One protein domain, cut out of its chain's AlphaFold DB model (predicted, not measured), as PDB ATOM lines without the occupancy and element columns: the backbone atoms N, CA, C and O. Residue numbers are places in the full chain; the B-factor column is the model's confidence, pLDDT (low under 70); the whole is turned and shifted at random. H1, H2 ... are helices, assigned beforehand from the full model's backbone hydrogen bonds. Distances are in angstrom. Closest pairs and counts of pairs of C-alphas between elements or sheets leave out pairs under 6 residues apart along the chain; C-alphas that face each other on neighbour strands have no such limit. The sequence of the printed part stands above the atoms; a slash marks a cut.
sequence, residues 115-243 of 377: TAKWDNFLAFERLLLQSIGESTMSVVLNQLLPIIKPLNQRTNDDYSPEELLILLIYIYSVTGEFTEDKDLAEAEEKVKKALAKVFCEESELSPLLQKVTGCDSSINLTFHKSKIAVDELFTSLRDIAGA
ATOM      1  N   THR A 115     167.874 176.804 194.126       85.00
ATOM      2  CA  THR A 115     167.156 175.547 193.854       85.00
ATOM      3  C   THR A 115     165.672 175.793 193.591       85.00
ATOM      4  O   THR A 115     165.143 175.279 192.610       85.00
ATOM      5  N   ALA A 116     165.023 176.651 194.384       84.19
ATOM      6  CA  ALA A 116     163.631 177.039 194.146       84.19
ATOM      7  C   ALA A 116     163.465 177.773 192.804       84.19
ATOM      8  O   ALA A 116     162.511 177.536 192.066       84.19
ATOM      9  N   LYS A 117     164.443 178.612 192.449       85.38
ATOM     10  CA  LYS A 117     164.468 179.320 191.169       85.38
ATOM     11  C   LYS A 117     164.595 178.364 189.979       85.38
ATOM     12  O   LYS A 117     163.873 178.514 189.001       85.38
ATOM     13  N   TRP A 118     165.451 177.346 190.074       85.19
ATOM     14  CA  TRP A 118     165.583 176.299 189.055       85.19
ATOM     15  C   TRP A 118     164.303 175.471 188.897       85.19
ATOM     16  O   TRP A 118     163.917 175.155 187.772       85.19
ATOM     17  N   ASP A 119     163.615 175.161 189.999       87.00
ATOM     18  CA  ASP A 119     162.312 174.488 189.951       87.00
ATOM     19  C   ASP A 119     161.255 175.361 189.247       87.00
ATOM     20  O   ASP A 119     160.483 174.851 188.431       87.00
ATOM     21  N   ASN A 120     161.265 176.678 189.490       87.38
ATOM     22  CA  ASN A 120     160.401 177.633 188.791       87.38
ATOM     23  C   ASN A 120     160.720 177.704 187.290       87.38
ATOM     24  O   ASN A 120     159.795 177.659 186.480       87.38
ATOM     25  N   PHE A 121     162.003 177.732 186.909       87.75
ATOM     26  CA  PHE A 121     162.420 177.650 185.505       87.75
ATOM     27  C   PHE A 121     161.897 176.387 184.829       87.75
ATOM     28  O   PHE A 121     161.325 176.474 183.749       87.75
ATOM     29  N   LEU A 122     162.045 175.226 185.468       88.25
ATOM     30  CA  LEU A 122     161.586 173.953 184.913       88.25
ATOM     31  C   LEU A 122     160.056 173.900 184.787       88.25
ATOM     32  O   LEU A 122     159.520 173.352 183.821       88.25
ATOM     33  N   ALA A 123     159.333 174.448 185.765       89.19
ATOM     34  CA  ALA A 123     157.880 174.556 185.700       89.19
ATOM     35  C   ALA A 123     157.444 175.479 184.553       89.19
ATOM     36  O   ALA A 123     156.532 175.137 183.797       89.19
ATOM     37  N   PHE A 124     158.130 176.610 184.391       88.12
ATOM     38  CA  PHE A 124     157.860 177.565 183.327       88.12
ATOM     39  C   PHE A 124     158.220 177.005 181.944       88.12
ATOM     40  O   PHE A 124     157.424 177.116 181.022       88.12
ATOM     41  N   GLU A 125     159.344 176.301 181.810       88.88
ATOM     42  CA  GLU A 125     159.756 175.597 180.590       88.88
ATOM     43  C   GLU A 125     158.676 174.618 180.104       88.88
ATOM     44  O   GLU A 125     158.325 174.601 178.923       88.88
ATOM     45  N   ARG A 126     158.098 173.831 181.023       88.25
ATOM     46  CA  ARG A 126     156.995 172.906 180.715       88.25
ATOM     47  C   ARG A 126     155.731 173.637 180.278       88.25
ATOM     48  O   ARG A 126     155.071 173.197 179.341       88.25
ATOM     49  N   LEU A 127     155.404 174.745 180.943       89.44
ATOM     50  CA  LEU A 127     154.263 175.583 180.581       89.44
ATOM     51  C   LEU A 127     154.440 176.200 179.189       89.44
ATOM     52  O   LEU A 127     153.500 176.188 178.393       89.44
ATOM     53  N   LEU A 128     155.644 176.684 178.874       88.56
ATOM     54  CA  LEU A 128     155.987 177.226 177.563       88.56
ATOM     55  C   LEU A 128     155.893 176.154 176.475       88.56
ATOM     56  O   LEU A 128     155.277 176.401 175.447       88.56
ATOM     57  N   LEU A 129     156.433 174.952 176.708       89.62
ATOM     58  CA  LEU A 129     156.330 173.839 175.754       89.62
ATOM     59  C   LEU A 129     154.878 173.479 175.437       89.62
ATOM     60  O   LEU A 129     154.541 173.237 174.279       89.62
ATOM     61  N   GLN A 130     154.016 173.452 176.452       88.00
ATOM     62  CA  GLN A 130     152.597 173.199 176.230       88.00
ATOM     63  C   GLN A 130     151.947 174.352 175.453       88.00
ATOM     64  O   GLN A 130     151.239 174.114 174.476       88.00
ATOM     65  N   SER A 131     152.257 175.598 175.825       87.62
ATOM     66  CA  SER A 131     151.693 176.794 175.189       87.62
ATOM     67  C   SER A 131     152.117 176.939 173.726       87.62
ATOM     68  O   SER A 131     151.290 177.316 172.905       87.62
ATOM     69  N   ILE A 132     153.357 176.586 173.371       86.81
ATOM     70  CA  ILE A 132     153.853 176.589 171.981       86.81
ATOM     71  C   ILE A 132     153.065 175.604 171.100       86.81
ATOM     72  O   ILE A 132     152.888 175.851 169.912       86.81
ATOM     73  N   GLY A 133     152.575 174.496 171.665       82.00
ATOM     74  CA  GLY A 133     151.766 173.521 170.927       82.00
ATOM     75  C   GLY A 133     150.308 173.920 170.722       82.00
ATOM     76  O   GLY A 133     149.687 173.497 169.752       82.00
ATOM     77  N   GLU A 134     149.750 174.692 171.654       83.81
ATOM     78  CA  GLU A 134     148.317 175.011 171.701       83.81
ATOM     79  C   GLU A 134     147.991 176.435 171.238       83.81
ATOM     80  O   GLU A 134     146.848 176.721 170.885       83.81
ATOM     81  N   SER A 135     148.968 177.343 171.272       83.44
ATOM     82  CA  SER A 135     148.774 178.782 171.077       83.44
ATOM     83  C   SER A 135     149.746 179.365 170.053       83.44
ATOM     84  O   SER A 135     150.777 178.783 169.726       83.44
ATOM     85  N   THR A 136     149.435 180.567 169.570       85.94
ATOM     86  CA  THR A 136     150.350 181.342 168.728       85.94
ATOM     87  C   THR A 136     151.527 181.873 169.546       85.94
ATOM     88  O   THR A 136     151.421 182.137 170.748       85.94
ATOM     89  N   MET A 137     152.656 182.113 168.881       88.00
ATOM     90  CA  MET A 137     153.850 182.686 169.509       88.00
ATOM     91  C   MET A 137     153.574 184.039 170.185       88.00
ATOM     92  O   MET A 137     154.138 184.326 171.239       88.00
ATOM     93  N   SER A 138     152.650 184.842 169.646       90.31
ATOM     94  CA  SER A 138     152.209 186.096 170.264       90.31
ATOM     95  C   SER A 138     151.629 185.889 171.670       90.31
ATOM     96  O   SER A 138     151.921 186.664 172.581       90.31
ATOM     97  N   VAL A 139     150.863 184.816 171.897       90.19
ATOM     98  CA  VAL A 139     150.336 184.458 173.224       90.19
ATOM     99  C   VAL A 139     151.472 184.051 174.160       90.19
ATOM    100  O   VAL A 139     151.526 184.541 175.287       90.19
ATOM    101  N   VAL A 140     152.408 183.222 173.686       91.38
ATOM    102  CA  VAL A 140     153.572 182.771 174.468       91.38
ATOM    103  C   VAL A 140     154.439 183.957 174.909       91.38
ATOM    104  O   VAL A 140     154.834 184.047 176.068       91.38
ATOM    105  N   LEU A 141     154.676 184.928 174.023       92.31
ATOM    106  CA  LEU A 141     155.403 186.152 174.366       92.31
ATOM    107  C   LEU A 141     154.638 187.027 175.367       92.31
ATOM    108  O   LEU A 141     155.232 187.563 176.301       92.31
ATOM    109  N   ASN A 142     153.315 187.138 175.231       91.88
ATOM    110  CA  ASN A 142     152.504 187.884 176.193       91.88
ATOM    111  C   ASN A 142     152.505 187.238 177.592       91.88
ATOM    112  O   ASN A 142     152.392 187.960 178.583       91.88
ATOM    113  N   GLN A 143     152.700 185.916 177.705       90.44
ATOM    114  CA  GLN A 143     152.883 185.238 178.997       90.44
ATOM    115  C   GLN A 143     154.184 185.645 179.712       90.44
ATOM    116  O   GLN A 143     154.256 185.524 180.935       90.44
ATOM    117  N   LEU A 144     155.195 186.158 178.996       90.81
ATOM    118  CA  LEU A 144     156.422 186.682 179.609       90.81
ATOM    119  C   LEU A 144     156.240 188.072 180.226       90.81
ATOM    120  O   LEU A 144     156.951 188.408 181.168       90.81
ATOM    121  N   LEU A 145     155.310 188.893 179.729       91.06
ATOM    122  CA  LEU A 145     155.174 190.289 180.170       91.06
ATOM    123  C   LEU A 145     155.005 190.455 181.694       91.06
ATOM    124  O   LEU A 145     155.685 191.313 182.252       91.06
ATOM    125  N   PRO A 146     154.187 189.648 182.404       90.38
ATOM    126  CA  PRO A 146     154.060 189.744 183.864       90.38
ATOM    127  C   PRO A 146     155.337 189.363 184.629       90.38
ATOM    128  O   PRO A 146     155.479 189.683 185.810       90.38
ATOM    129  N   ILE A 147     156.240 188.636 183.969       89.69
ATOM    130  CA  ILE A 147     157.487 188.112 184.528       89.69
ATOM    131  C   ILE A 147     158.625 189.126 184.350       89.69
ATOM    132  O   ILE A 147     159.533 189.195 185.178       89.69
ATOM    133  N   ILE A 148     158.558 189.952 183.301       91.75
ATOM    134  CA  ILE A 148     159.514 191.029 183.033       91.75
ATOM    135  C   ILE A 148     159.231 192.186 183.990       91.75
ATOM    136  O   ILE A 148     158.462 193.103 183.696       91.75
ATOM    137  N   LYS A 149     159.860 192.127 185.165       89.06
ATOM    138  CA  LYS A 149     159.701 193.139 186.207       89.06
ATOM    139  C   LYS A 149     160.888 194.108 186.254       89.06
ATOM    140  O   LYS A 149     162.043 193.660 186.224       89.06
ATOM    141  N   PRO A 150     160.614 195.420 186.375       85.81
ATOM    142  CA  PRO A 150     161.637 196.419 186.663       85.81
ATOM    143  C   PRO A 150     162.277 196.190 188.035       85.81
ATOM    144  O   PRO A 150     161.668 195.575 188.915       85.81
ATOM    145  N   LEU A 151     163.490 196.713 188.234       85.06
ATOM    146  CA  LEU A 151     164.285 196.473 189.445       85.06
ATOM    147  C   LEU A 151     163.528 196.844 190.732       85.06
ATOM    148  O   LEU A 151     163.573 196.113 191.715       85.06
ATOM    149  N   ASN A 152     162.758 197.936 190.712       83.12
ATOM    150  CA  ASN A 152     161.979 198.410 191.864       83.12
ATOM    151  C   ASN A 152     160.798 197.502 192.269       83.12
ATOM    152  O   ASN A 152     160.232 197.687 193.343       83.12
ATOM    153  N   GLN A 153     160.405 196.556 191.415       85.00
ATOM    154  CA  GLN A 153     159.317 195.602 191.648       85.00
ATOM    155  C   GLN A 153     159.834 194.166 191.791       85.00
ATOM    156  O   GLN A 153     159.034 193.242 191.953       85.00
ATOM    157  N   ARG A 154     161.155 193.972 191.697       85.88
ATOM    158  CA  ARG A 154     161.801 192.664 191.701       85.88
ATOM    159  C   ARG A 154     162.098 192.206 193.131       85.88
ATOM    160  O   ARG A 154     162.624 192.954 193.950       85.88
ATOM    161  N   THR A 155     161.777 190.951 193.409       84.69
ATOM    162  CA  THR A 155     162.176 190.205 194.607       84.69
ATOM    163  C   THR A 155     163.319 189.241 194.276       84.69
ATOM    164  O   THR A 155     163.641 189.026 193.110       84.69
ATOM    165  N   ASN A 156     163.931 188.613 195.284       77.81
ATOM    166  CA  ASN A 156     165.019 187.650 195.057       77.81
ATOM    167  C   ASN A 156     164.595 186.414 194.236       77.81
ATOM    168  O   ASN A 156     165.450 185.762 193.635       77.81
ATOM    169  N   ASP A 157     163.296 186.102 194.208       80.69
ATOM    170  CA  ASP A 157     162.742 184.958 193.475       80.69
ATOM    171  C   ASP A 157     162.423 185.282 192.006       80.69
ATOM    172  O   ASP A 157     162.179 184.375 191.208       80.69
ATOM    173  N   ASP A 158     162.428 186.564 191.638       87.56
ATOM    174  CA  ASP A 158     162.157 187.017 190.278       87.56
ATOM    175  C   ASP A 158     163.396 186.886 189.368       87.56
ATOM    176  O   ASP A 158     164.538 186.700 189.808       87.56
ATOM    177  N   TYR A 159     163.162 186.978 188.060       88.75
ATOM    178  CA  TYR A 159     164.188 186.737 187.052       88.75
ATOM    179  C   TYR A 159     165.069 187.963 186.798       88.75
ATOM    180  O   TYR A 159     164.583 189.096 186.730       88.75
ATOM    181  N   SER A 160     166.370 187.724 186.632       90.88
ATOM    182  CA  SER A 160     167.337 188.732 186.203       90.88
ATOM    183  C   SER A 160     167.210 189.015 184.697       90.88
ATOM    184  O   SER A 160     166.624 188.216 183.959       90.88
ATOM    185  N   PRO A 161     167.775 190.123 184.192       91.69
ATOM    186  CA  PRO A 161     167.781 190.418 182.761       91.69
ATOM    187  C   PRO A 161     168.385 189.289 181.915       91.69
ATOM    188  O   PRO A 161     167.849 188.934 180.869       91.69
ATOM    189  N   GLU A 162     169.472 188.673 182.377       92.19
ATOM    190  CA  GLU A 162     170.167 187.586 181.676       92.19
ATOM    191  C   GLU A 162     169.344 186.299 181.656       92.19
ATOM    192  O   GLU A 162     169.329 185.563 180.672       92.19
ATOM    193  N   GLU A 163     168.623 186.038 182.740       91.75
ATOM    194  CA  GLU A 163     167.684 184.931 182.849       91.75
ATOM    195  C   GLU A 163     166.475 185.104 181.920       91.75
ATOM    196  O   GLU A 163     166.050 184.144 181.275       91.75
ATOM    197  N   LEU A 164     165.966 186.333 181.779       93.25
ATOM    198  CA  LEU A 164     164.937 186.664 180.792       93.25
ATOM    199  C   LEU A 164     165.450 186.450 179.359       93.25
ATOM    200  O   LEU A 164     164.719 185.915 178.524       93.25
ATOM    201  N   LEU A 165     166.713 186.794 179.076       94.75
ATOM    202  CA  LEU A 165     167.342 186.495 177.784       94.75
ATOM    203  C   LEU A 165     167.420 184.986 177.522       94.75
ATOM    204  O   LEU A 165     167.127 184.557 176.409       94.75
ATOM    205  N   ILE A 166     167.753 184.169 178.530       94.06
ATOM    206  CA  ILE A 166     167.743 182.701 178.403       94.06
ATOM    207  C   ILE A 166     166.342 182.195 178.037       94.06
ATOM    208  O   ILE A 166     166.214 181.363 177.139       94.06
ATOM    209  N   LEU A 167     165.292 182.700 178.694       93.44
ATOM    210  CA  LEU A 167     163.909 182.316 178.395       93.44
ATOM    211  C   LEU A 167     163.500 182.698 176.969       93.44
ATOM    212  O   LEU A 167     162.881 181.894 176.273       93.44
ATOM    213  N   LEU A 168     163.882 183.890 176.509       94.81
ATOM    214  CA  LEU A 168     163.631 184.326 175.134       94.81
ATOM    215  C   LEU A 168     164.370 183.443 174.125       94.81
ATOM    216  O   LEU A 168     163.755 182.954 173.179       94.81
ATOM    217  N   ILE A 169     165.656 183.160 174.354       94.62
ATOM    218  CA  ILE A 169     166.429 182.236 173.512       94.62
ATOM    219  C   ILE A 169     165.745 180.869 173.454       94.62
ATOM    220  O   ILE A 169     165.616 180.295 172.374       94.62
ATOM    221  N   TYR A 170     165.283 180.357 174.595       93.12
ATOM    222  CA  TYR A 170     164.575 179.084 174.660       93.12
ATOM    223  C   TYR A 170     163.293 179.099 173.815       93.12
ATOM    224  O   TYR A 170     163.108 178.211 172.985       93.12
ATOM    225  N   ILE A 171     162.448 180.126 173.950       93.00
ATOM    226  CA  ILE A 171     161.184 180.238 173.205       93.00
ATOM    227  C   ILE A 171     161.425 180.280 171.695       93.00
ATOM    228  O   ILE A 171     160.820 179.491 170.966       93.00
ATOM    229  N   TYR A 172     162.322 181.147 171.220       93.75
ATOM    230  CA  TYR A 172     162.609 181.269 169.785       93.75
ATOM    231  C   TYR A 172     163.296 180.009 169.244       93.75
ATOM    232  O   TYR A 172     162.966 179.537 168.158       93.75
ATOM    233  N   SER A 173     164.192 179.400 170.029       92.75
ATOM    234  CA  SER A 173     164.862 178.156 169.645       92.75
ATOM    235  C   SER A 173     163.908 176.967 169.571       92.75
ATOM    236  O   SER A 173     164.089 176.123 168.700       92.75
ATOM    237  N   VAL A 174     162.899 176.868 170.439       91.94
ATOM    238  CA  VAL A 174     161.942 175.747 170.429       91.94
ATOM    239  C   VAL A 174     160.843 175.941 169.391       91.94
ATOM    240  O   VAL A 174     160.523 174.979 168.695       91.94
ATOM    241  N   THR A 175     160.307 177.158 169.262       89.81
ATOM    242  CA  THR A 175     159.237 177.477 168.298       89.81
ATOM    243  C   THR A 175     159.666 177.149 166.868       89.81
ATOM    244  O   THR A 175     158.903 176.539 166.126       89.81
ATOM    245  N   GLY A 176     160.913 177.469 166.502       85.12
ATOM    246  CA  GLY A 176     161.407 177.238 165.146       85.12
ATOM    247  C   GLY A 176     160.738 178.168 164.135       85.12
ATOM    248  O   GLY A 176     160.520 179.337 164.429       85.12
ATOM    249  N   GLU A 177     160.417 177.665 162.944       82.25
ATOM    250  CA  GLU A 177     159.776 178.464 161.896       82.25
ATOM    251  C   GLU A 177     158.360 178.904 162.310       82.25
ATOM    252  O   GLU A 177     157.503 178.076 162.621       82.25
ATOM    253  N   PHE A 178     158.106 180.214 162.294       83.56
ATOM    254  CA  PHE A 178     156.811 180.816 162.605       83.56
ATOM    255  C   PHE A 178     156.404 181.828 161.533       83.56
ATOM    256  O   PHE A 178     157.238 182.386 160.820       83.56
ATOM    257  N   THR A 179     155.102 182.084 161.422       80.25
ATOM    258  CA  THR A 179     154.563 183.104 160.521       80.25
ATOM    259  C   THR A 179     154.594 184.472 161.186       80.25
ATOM    260  O   THR A 179     154.070 184.636 162.287       80.25
ATOM    261  N   GLU A 180     155.156 185.468 160.504       81.88
ATOM    262  CA  GLU A 180     155.060 186.857 160.950       81.88
ATOM    263  C   GLU A 180     153.639 187.384 160.714       81.88
ATOM    264  O   GLU A 180     153.220 187.620 159.578       81.88
ATOM    265  N   ASP A 181     152.890 187.569 161.798       87.69
ATOM    266  CA  ASP A 181     151.593 188.237 161.789       87.69
ATOM    267  C   ASP A 181     151.637 189.556 162.584       87.69
ATOM    268  O   ASP A 181     152.617 189.895 163.258       87.69
ATOM    269  N   LYS A 182     150.572 190.356 162.454       90.38
ATOM    270  CA  LYS A 182     150.479 191.660 163.131       90.38
ATOM    271  C   LYS A 182     150.462 191.517 164.653       90.38
ATOM    272  O   LYS A 182     151.012 192.378 165.339       90.38
ATOM    273  N   ASP A 183     149.868 190.444 165.164       91.00
ATOM    274  CA  ASP A 183     149.712 190.209 166.597       91.00
ATOM    275  C   ASP A 183     151.058 189.838 167.237       91.00
ATOM    276  O   ASP A 183     151.365 190.260 168.354       91.00
ATOM    277  N   LEU A 184     151.896 189.093 166.515       91.44
ATOM    278  CA  LEU A 184     153.264 188.759 166.883       91.44
ATOM    279  C   LEU A 184     154.142 190.003 166.894       91.44
ATOM    280  O   LEU A 184     154.837 190.233 167.880       91.44
ATOM    281  N   ALA A 185     154.071 190.836 165.853       92.81
ATOM    282  CA  ALA A 185     154.808 192.096 165.822       92.81
ATOM    283  C   ALA A 185     154.424 193.005 167.006       92.81
ATOM    284  O   ALA A 185     155.292 193.603 167.641       92.81
ATOM    285  N   GLU A 186     153.135 193.076 167.356       94.69
ATOM    286  CA  GLU A 186     152.678 193.835 168.522       94.69
ATOM    287  C   GLU A 186     153.173 193.227 169.848       94.69
ATOM    288  O   GLU A 186     153.606 193.962 170.741       94.69
ATOM    289  N   ALA A 187     153.124 191.899 169.990       94.38
ATOM    290  CA  ALA A 187     153.598 191.198 171.182       94.38
ATOM    291  C   ALA A 187     155.114 191.361 171.381       94.38
ATOM    292  O   ALA A 187     155.554 191.689 172.486       94.38
ATOM    293  N   GLU A 188     155.907 191.214 170.317       95.19
ATOM    294  CA  GLU A 188     157.346 191.471 170.349       95.19
ATOM    295  C   GLU A 188     157.639 192.913 170.763       95.19
ATOM    296  O   GLU A 188     158.429 193.131 171.675       95.19
ATOM    297  N   GLU A 189     156.965 193.907 170.178       96.06
ATOM    298  CA  GLU A 189     157.174 195.312 170.546       96.06
ATOM    299  C   GLU A 189     156.835 195.602 172.015       96.06
ATOM    300  O   GLU A 189     157.503 196.420 172.656       96.06
ATOM    301  N   LYS A 190     155.830 194.929 172.592       96.19
ATOM    302  CA  LYS A 190     155.537 195.026 174.031       96.19
ATOM    303  C   LYS A 190     156.679 194.453 174.868       96.19
ATOM    304  O   LYS A 190     157.130 195.115 175.805       96.19
ATOM    305  N   VAL A 191     157.166 193.263 174.517       96.50
ATOM    306  CA  VAL A 191     158.261 192.587 175.233       96.50
ATOM    307  C   VAL A 191     159.554 193.388 175.115       96.50
ATOM    308  O   VAL A 191     160.210 193.633 176.125       96.50
ATOM    309  N   LYS A 192     159.884 193.883 173.919       96.31
ATOM    310  CA  LYS A 192     161.052 194.733 173.670       96.31
ATOM    311  C   LYS A 192     161.035 195.990 174.529       96.31
ATOM    312  O   LYS A 192     162.028 196.310 175.171       96.31
ATOM    313  N   LYS A 193     159.899 196.694 174.593       95.38
ATOM    314  CA  LYS A 193     159.753 197.895 175.437       95.38
ATOM    315  C   LYS A 193     159.920 197.573 176.919       95.38
ATOM    316  O   LYS A 193     160.570 198.342 177.628       95.38
ATOM    317  N   ALA A 194     159.350 196.460 177.382       95.25
ATOM    318  CA  ALA A 194     159.496 196.014 178.763       95.25
ATOM    319  C   ALA A 194     160.960 195.670 179.087       95.25
ATOM    320  O   ALA A 194     161.491 196.147 180.086       95.25
ATOM    321  N   LEU A 195     161.638 194.929 178.207       95.31
ATOM    322  CA  LEU A 195     163.040 194.550 178.373       95.31
ATOM    323  C   LEU A 195     163.973 195.766 178.323       95.31
ATOM    324  O   LEU A 195     164.847 195.908 179.175       95.31
ATOM    325  N   ALA A 196     163.735 196.689 177.388       94.44
ATOM    326  CA  ALA A 196     164.518 197.913 177.270       94.44
ATOM    327  C   ALA A 196     164.407 198.782 178.533       94.44
ATOM    328  O   ALA A 196     165.393 199.373 178.979       94.44
ATOM    329  N   LYS A 197     163.212 198.828 179.136       93.19
ATOM    330  CA  LYS A 197     162.996 199.489 180.423       93.19
ATOM    331  C   LYS A 197     163.777 198.799 181.540       93.19
ATOM    332  O   LYS A 197     164.470 199.486 182.279       93.19
ATOM    333  N   VAL A 198     163.700 197.469 181.626       92.81
ATOM    334  CA  VAL A 198     164.433 196.686 182.631       92.81
ATOM    335  C   VAL A 198     165.928 196.975 182.561       92.81
ATOM    336  O   VAL A 198     166.506 197.340 183.574       92.81
ATOM    337  N   PHE A 199     166.532 196.905 181.374       91.75
ATOM    338  CA  PHE A 199     167.968 197.143 181.195       91.75
ATOM    339  C   PHE A 199     168.403 198.534 181.679       91.75
ATOM    340  O   PHE A 199     169.454 198.665 182.294       91.75
ATOM    341  N   CYS A 200     167.595 199.568 181.437       89.31
ATOM    342  CA  CYS A 200     167.900 200.935 181.870       89.31
ATOM    343  C   CYS A 200     167.758 201.173 183.372       89.31
ATOM    344  O   CYS A 200     168.325 202.134 183.885       89.31
ATOM    345  N   GLU A 201     166.956 200.364 184.054       88.31
ATOM    346  CA  GLU A 201     166.684 200.518 185.482       88.31
ATOM    347  C   GLU A 201     167.606 199.652 186.351       88.31
ATOM    348  O   GLU A 201     167.528 199.727 187.578       88.31
ATOM    349  N   GLU A 202     168.494 198.854 185.742       88.31
ATOM    350  CA  GLU A 202     169.512 198.096 186.469       88.31
ATOM    351  C   GLU A 202     170.536 199.040 187.115       88.31
ATOM    352  O   GLU A 202     171.119 199.913 186.465       88.31
ATOM    353  N   SER A 203     170.782 198.851 188.413       84.56
ATOM    354  CA  SER A 203     171.753 199.654 189.163       84.56
ATOM    355  C   SER A 203     173.184 199.380 188.707       84.56
ATOM    356  O   SER A 203     173.981 200.309 188.566       84.56
ATOM    357  N   GLU A 204     173.490 198.114 188.425       87.44
ATOM    358  CA  GLU A 204     174.787 197.644 187.949       87.44
ATOM    359  C   GLU A 204     174.592 196.810 186.684       87.44
ATOM    360  O   GLU A 204     173.770 195.894 186.649       87.44
ATOM    361  N   LEU A 205     175.354 197.119 185.634       87.62
ATOM    362  CA  LEU A 205     175.321 196.335 184.405       87.62
ATOM    363  C   LEU A 205     176.226 195.122 184.555       87.62
ATOM    364  O   LEU A 205     177.427 195.267 184.793       87.62
ATOM    365  N   SER A 206     175.668 193.932 184.354       90.75
ATOM    366  CA  SER A 206     176.473 192.720 184.258       90.75
ATOM    367  C   SER A 206     177.402 192.768 183.038       90.75
ATOM    368  O   SER A 206     177.103 193.465 182.062       90.75
ATOM    369  N   PRO A 207     178.501 191.990 183.024       90.88
ATOM    370  CA  PRO A 207     179.409 191.938 181.876       90.88
ATOM    371  C   PRO A 207     178.702 191.610 180.555       90.88
ATOM    372  O   PRO A 207     179.088 192.112 179.502       90.88
ATOM    373  N   LEU A 208     177.642 190.797 180.604       90.38
ATOM    374  CA  LEU A 208     176.830 190.489 179.432       90.38
ATOM    375  C   LEU A 208     176.083 191.729 178.934       90.38
ATOM    376  O   LEU A 208     176.162 192.048 177.751       90.38
ATOM    377  N   LEU A 209     175.378 192.436 179.823       90.81
ATOM    378  CA  LEU A 209     174.632 193.636 179.447       90.81
ATOM    379  C   LEU A 209     175.557 194.746 178.949       90.81
ATOM    380  O   LEU A 209     175.199 195.438 178.000       90.81
ATOM    381  N   GLN A 210     176.755 194.887 179.521       91.62
ATOM    382  CA  GLN A 210     177.753 195.845 179.034       91.62
ATOM    383  C   GLN A 210     178.143 195.554 177.581       91.62
ATOM    384  O   GLN A 210     178.095 196.453 176.744       91.62
ATOM    385  N   LYS A 211     178.449 194.288 177.256       90.06
ATOM    386  CA  LYS A 211     178.796 193.873 175.887       90.06
ATOM    387  C   LYS A 211     177.625 194.040 174.914       90.06
ATOM    388  O   LYS A 211     177.820 194.555 173.822       90.06
ATOM    389  N   VAL A 212     176.418 193.642 175.318       89.94
ATOM    390  CA  VAL A 212     175.207 193.718 174.479       89.94
ATOM    391  C   VAL A 212     174.781 195.162 174.216       89.94
ATOM    392  O   VAL A 212     174.320 195.483 173.130       89.94
ATOM    393  N   THR A 213     174.913 196.044 175.208       88.69
ATOM    394  CA  THR A 213     174.479 197.447 175.086       88.69
ATOM    395  C   THR A 213     175.595 198.400 174.654       88.69
ATOM    396  O   THR A 213     175.328 199.576 174.396       88.69
ATOM    397  N   GLY A 214     176.847 197.931 174.619       87.38
ATOM    398  CA  GLY A 214     178.032 198.756 174.372       87.38
ATOM    399  C   GLY A 214     178.243 199.855 175.421       87.38
ATOM    400  O   GLY A 214     178.794 200.908 175.098       87.38
ATOM    401  N   CYS A 215     177.740 199.669 176.645       87.50
ATOM    402  CA  CYS A 215     177.803 200.660 177.719       87.50
ATOM    403  C   CYS A 215     178.554 200.109 178.935       87.50
ATOM    404  O   CYS A 215     178.136 199.116 179.520       87.50
ATOM    405  N   ASP A 216     179.598 200.814 179.376       86.19
ATOM    406  CA  ASP A 216     180.422 200.396 180.524       86.19
ATOM    407  C   ASP A 216     179.731 200.589 181.887       86.19
ATOM    408  O   ASP A 216     180.169 200.050 182.900       86.19
ATOM    409  N   SER A 217     178.662 201.391 181.947       86.44
ATOM    410  CA  SER A 217     177.941 201.687 183.189       86.44
ATOM    411  C   SER A 217     176.458 201.967 182.956       86.44
ATOM    412  O   SER A 217     176.057 202.437 181.887       86.44
ATOM    413  N   SER A 218     175.647 201.721 183.989       84.50
ATOM    414  CA  SER A 218     174.194 201.957 183.990       84.50
ATOM    415  C   SER A 218     173.840 203.422 183.714       84.50
ATOM    416  O   SER A 218     172.888 203.709 182.997       84.50
ATOM    417  N   ILE A 219     174.674 204.359 184.174       84.94
ATOM    418  CA  ILE A 219     174.511 205.806 183.954       84.94
ATOM    419  C   ILE A 219     174.528 206.160 182.456       84.94
ATOM    420  O   ILE A 219     173.827 207.071 182.017       84.94
ATOM    421  N   ASN A 220     175.313 205.433 181.656       86.62
ATOM    422  CA  ASN A 220     175.460 205.682 180.221       86.62
ATOM    423  C   ASN A 220     174.369 205.010 179.368       86.62
ATOM    424  O   ASN A 220     174.273 205.297 178.161       86.62
ATOM    425  N   LEU A 221     173.569 204.125 179.972       89.94
ATOM    426  CA  LEU A 221     172.559 203.315 179.304       89.94
ATOM    427  C   LEU A 221     171.198 204.020 179.291       89.94
ATOM    428  O   LEU A 221     170.341 203.829 180.150       89.94
ATOM    429  N   THR A 222     170.976 204.838 178.264       91.06
ATOM    430  CA  THR A 222     169.684 205.501 178.053       91.06
ATOM    431  C   THR A 222     168.640 204.542 177.480       91.06
ATOM    432  O   THR A 222     168.979 203.590 176.777       91.06
ATOM    433  N   PHE A 223     167.350 204.844 177.687       91.56
ATOM    434  CA  PHE A 223     166.243 204.051 177.126       91.56
ATOM    435  C   PHE A 223     166.347 203.871 175.610       91.56
ATOM    436  O   PHE A 223     166.047 202.806 175.085       91.56
ATOM    437  N   HIS A 224     166.831 204.893 174.903       92.12
ATOM    438  CA  HIS A 224     167.056 204.814 173.464       92.12
ATOM    439  C   HIS A 224     168.141 203.792 173.092       92.12
ATOM    440  O   HIS A 224     167.919 202.967 172.213       92.12
ATOM    441  N   LYS A 225     169.298 203.814 173.773       92.00
ATOM    442  CA  LYS A 225     170.375 202.836 173.540       92.00
ATOM    443  C   LYS A 225     169.938 201.419 173.893       92.00
ATOM    444  O   LYS A 225     170.187 200.491 173.135       92.00
ATOM    445  N   SER A 226     169.237 201.279 175.014       93.25
ATOM    446  CA  SER A 226     168.670 200.007 175.447       93.25
ATOM    447  C   SER A 226     167.672 199.453 174.429       93.25
ATOM    448  O   SER A 226     167.734 198.280 174.078       93.25
ATOM    449  N   LYS A 227     166.813 200.311 173.867       94.88
ATOM    450  CA  LYS A 227     165.895 199.916 172.797       94.88
ATOM    451  C   LYS A 227     166.641 199.404 171.561       94.88
ATOM    452  O   LYS A 227     166.273 198.350 171.062       94.88
ATOM    453  N   ILE A 228     167.684 200.107 171.109       94.38
ATOM    454  CA  ILE A 228     168.508 199.665 169.968       94.38
ATOM    455  C   ILE A 228     169.107 198.282 170.241       94.38
ATOM    456  O   ILE A 228     168.936 197.377 169.431       94.38
ATOM    457  N   ALA A 229     169.735 198.098 171.405       93.94
ATOM    458  CA  ALA A 229     170.327 196.817 171.780       93.94
ATOM    459  C   ALA A 229     169.276 195.692 171.801       93.94
ATOM    460  O   ALA A 229     169.505 194.601 171.292       93.94
ATOM    461  N   VAL A 230     168.085 195.962 172.339       95.81
ATOM    462  CA  VAL A 230     166.979 194.998 172.359       95.81
ATOM    463  C   VAL A 230     166.440 194.698 170.953       95.81
ATOM    464  O   VAL A 230     166.104 193.550 170.670       95.81
ATOM    465  N   ASP A 231     166.389 195.672 170.047       95.62
ATOM    466  CA  ASP A 231     166.002 195.436 168.650       95.62
ATOM    467  C   ASP A 231     167.007 194.517 167.922       95.62
ATOM    468  O   ASP A 231     166.605 193.592 167.205       95.62
ATOM    469  N   GLU A 232     168.308 194.695 168.164       93.94
ATOM    470  CA  GLU A 232     169.368 193.814 167.647       93.94
ATOM    471  C   GLU A 232     169.288 192.399 168.245       93.94
ATOM    472  O   GLU A 232     169.403 191.402 167.522       93.94
ATOM    473  N   LEU A 233     169.007 192.293 169.550       95.50
ATOM    474  CA  LEU A 233     168.764 191.015 170.224       95.50
ATOM    475  C   LEU A 233     167.603 190.254 169.576       95.50
ATOM    476  O   LEU A 233     167.737 189.070 169.276       95.50
ATOM    477  N   PHE A 234     166.475 190.923 169.325       95.25
ATOM    478  CA  PHE A 234     165.310 190.297 168.693       95.25
ATOM    479  C   PHE A 234     165.578 189.884 167.247       95.25
ATOM    480  O   PHE A 234     165.106 188.832 166.827       95.25
ATOM    481  N   THR A 235     166.392 190.645 166.515       93.62
ATOM    482  CA  THR A 235     166.862 190.228 165.184       93.62
ATOM    483  C   THR A 235     167.625 188.903 165.280       93.62
ATOM    484  O   THR A 235     167.282 187.939 164.600       93.62
ATOM    485  N   SER A 236     168.564 188.799 166.226       93.62
ATOM    486  CA  SER A 236     169.294 187.548 166.479       93.62
ATOM    487  C   SER A 236     168.386 186.402 166.951       93.62
ATOM    488  O   SER A 236     168.619 185.249 166.598       93.62
ATOM    489  N   LEU A 237     167.346 186.683 167.744       94.81
ATOM    490  CA  LEU A 237     166.367 185.679 168.177       94.81
ATOM    491  C   LEU A 237     165.576 185.103 166.994       94.81
ATOM    492  O   LEU A 237     165.375 183.888 166.929       94.81
ATOM    493  N   ARG A 238     165.177 185.944 166.033       93.06
ATOM    494  CA  ARG A 238     164.534 185.487 164.791       93.06
ATOM    495  C   ARG A 238     165.478 184.621 163.951       93.06
ATOM    496  O   ARG A 238     165.060 183.567 163.475       93.06
ATOM    497  N   ASP A 239     166.758 184.987 163.860       91.50
ATOM    498  CA  ASP A 239     167.769 184.160 163.183       91.50
ATOM    499  C   ASP A 239     167.918 182.778 163.843       91.50
ATOM    500  O   ASP A 239     168.014 181.760 163.157       91.50
ATOM    501  N   ILE A 240     167.893 182.717 165.182       92.25
ATOM    502  CA  ILE A 240     167.951 181.455 165.941       92.25
ATOM    503  C   ILE A 240     166.745 180.568 165.628       92.25
ATOM    504  O   ILE A 240     166.902 179.357 165.456       92.25
ATOM    505  N   ALA A 241     165.551 181.153 165.537       92.12
ATOM    506  CA  ALA A 241     164.338 180.422 165.192       92.12
ATOM    507  C   ALA A 241     164.422 179.808 163.781       92.12
ATOM    508  O   ALA A 241     164.032 178.656 163.582       92.12
ATOM    509  N   GLY A 242     165.021 180.535 162.830       89.81
ATOM    510  CA  GLY A 242     165.254 180.075 161.457       89.81
ATOM    511  C   GLY A 242     166.486 179.182 161.257       89.81
ATOM    512  O   GLY A 242     166.677 178.643 160.165       89.81
ATOM    513  N   ALA A 243     167.321 178.976 162.281       89.88
ATOM    514  CA  ALA A 243     168.620 178.306 162.136       89.88
ATOM    515  C   ALA A 243     168.526 176.862 161.609       89.88
ATOM    516  O   ALA A 243     169.473 176.349 161.013       89.88
TER     517      ALA A 243
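What this domain is: This is residues 115 to 243 of the 377 residues of the protein "Sec1 family domain containing 2" of Rhinolophus ferrumequinum (UniProt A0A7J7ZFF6). Two long helices, H4 and H6, cross each other; H2 packs on H4, H3 on H6, and short H5 stands crosswise to H6, while H1 meets H2 and H3 with residues 128 to 132. The 129 printed residues, all helix in class with H1 to H6 in order, are compact: radius of gyration of the C-alphas 14.5 A, spans 42 by 33 by 23 A.

Where its parts are: H4, residues 182 to 201, measures 29.0 A; H6, 223 to 242, 28.7 A; H1, 115 to 134, 29.1 A; H3, 161 to 175, 21.2 A. H2 is 137 to 144, H5 207 to 213. C-alpha 115 is at (167.156, 175.547, 193.854), C-alpha 242 at (165.254, 180.075, 161.457).

How they stand to each other: H4 and H6 touch at a steep tilt of 48 degrees, opposite ways; their closest C-alphas, Ala 196 and Ser 226, are 5.0 A apart. H3 touches H6, closest C-alphas Tyr 172 and Ala 241, 5.0 A. Every O i to N i+4 pair is within hydrogen-bond range in H3 to H6; H1 has 15 of 16, H2 3 of 4.

The domain as a whole: The printed part has no cut; the H2 to H3 link is long. No printed residue is under 70 in pLDDT.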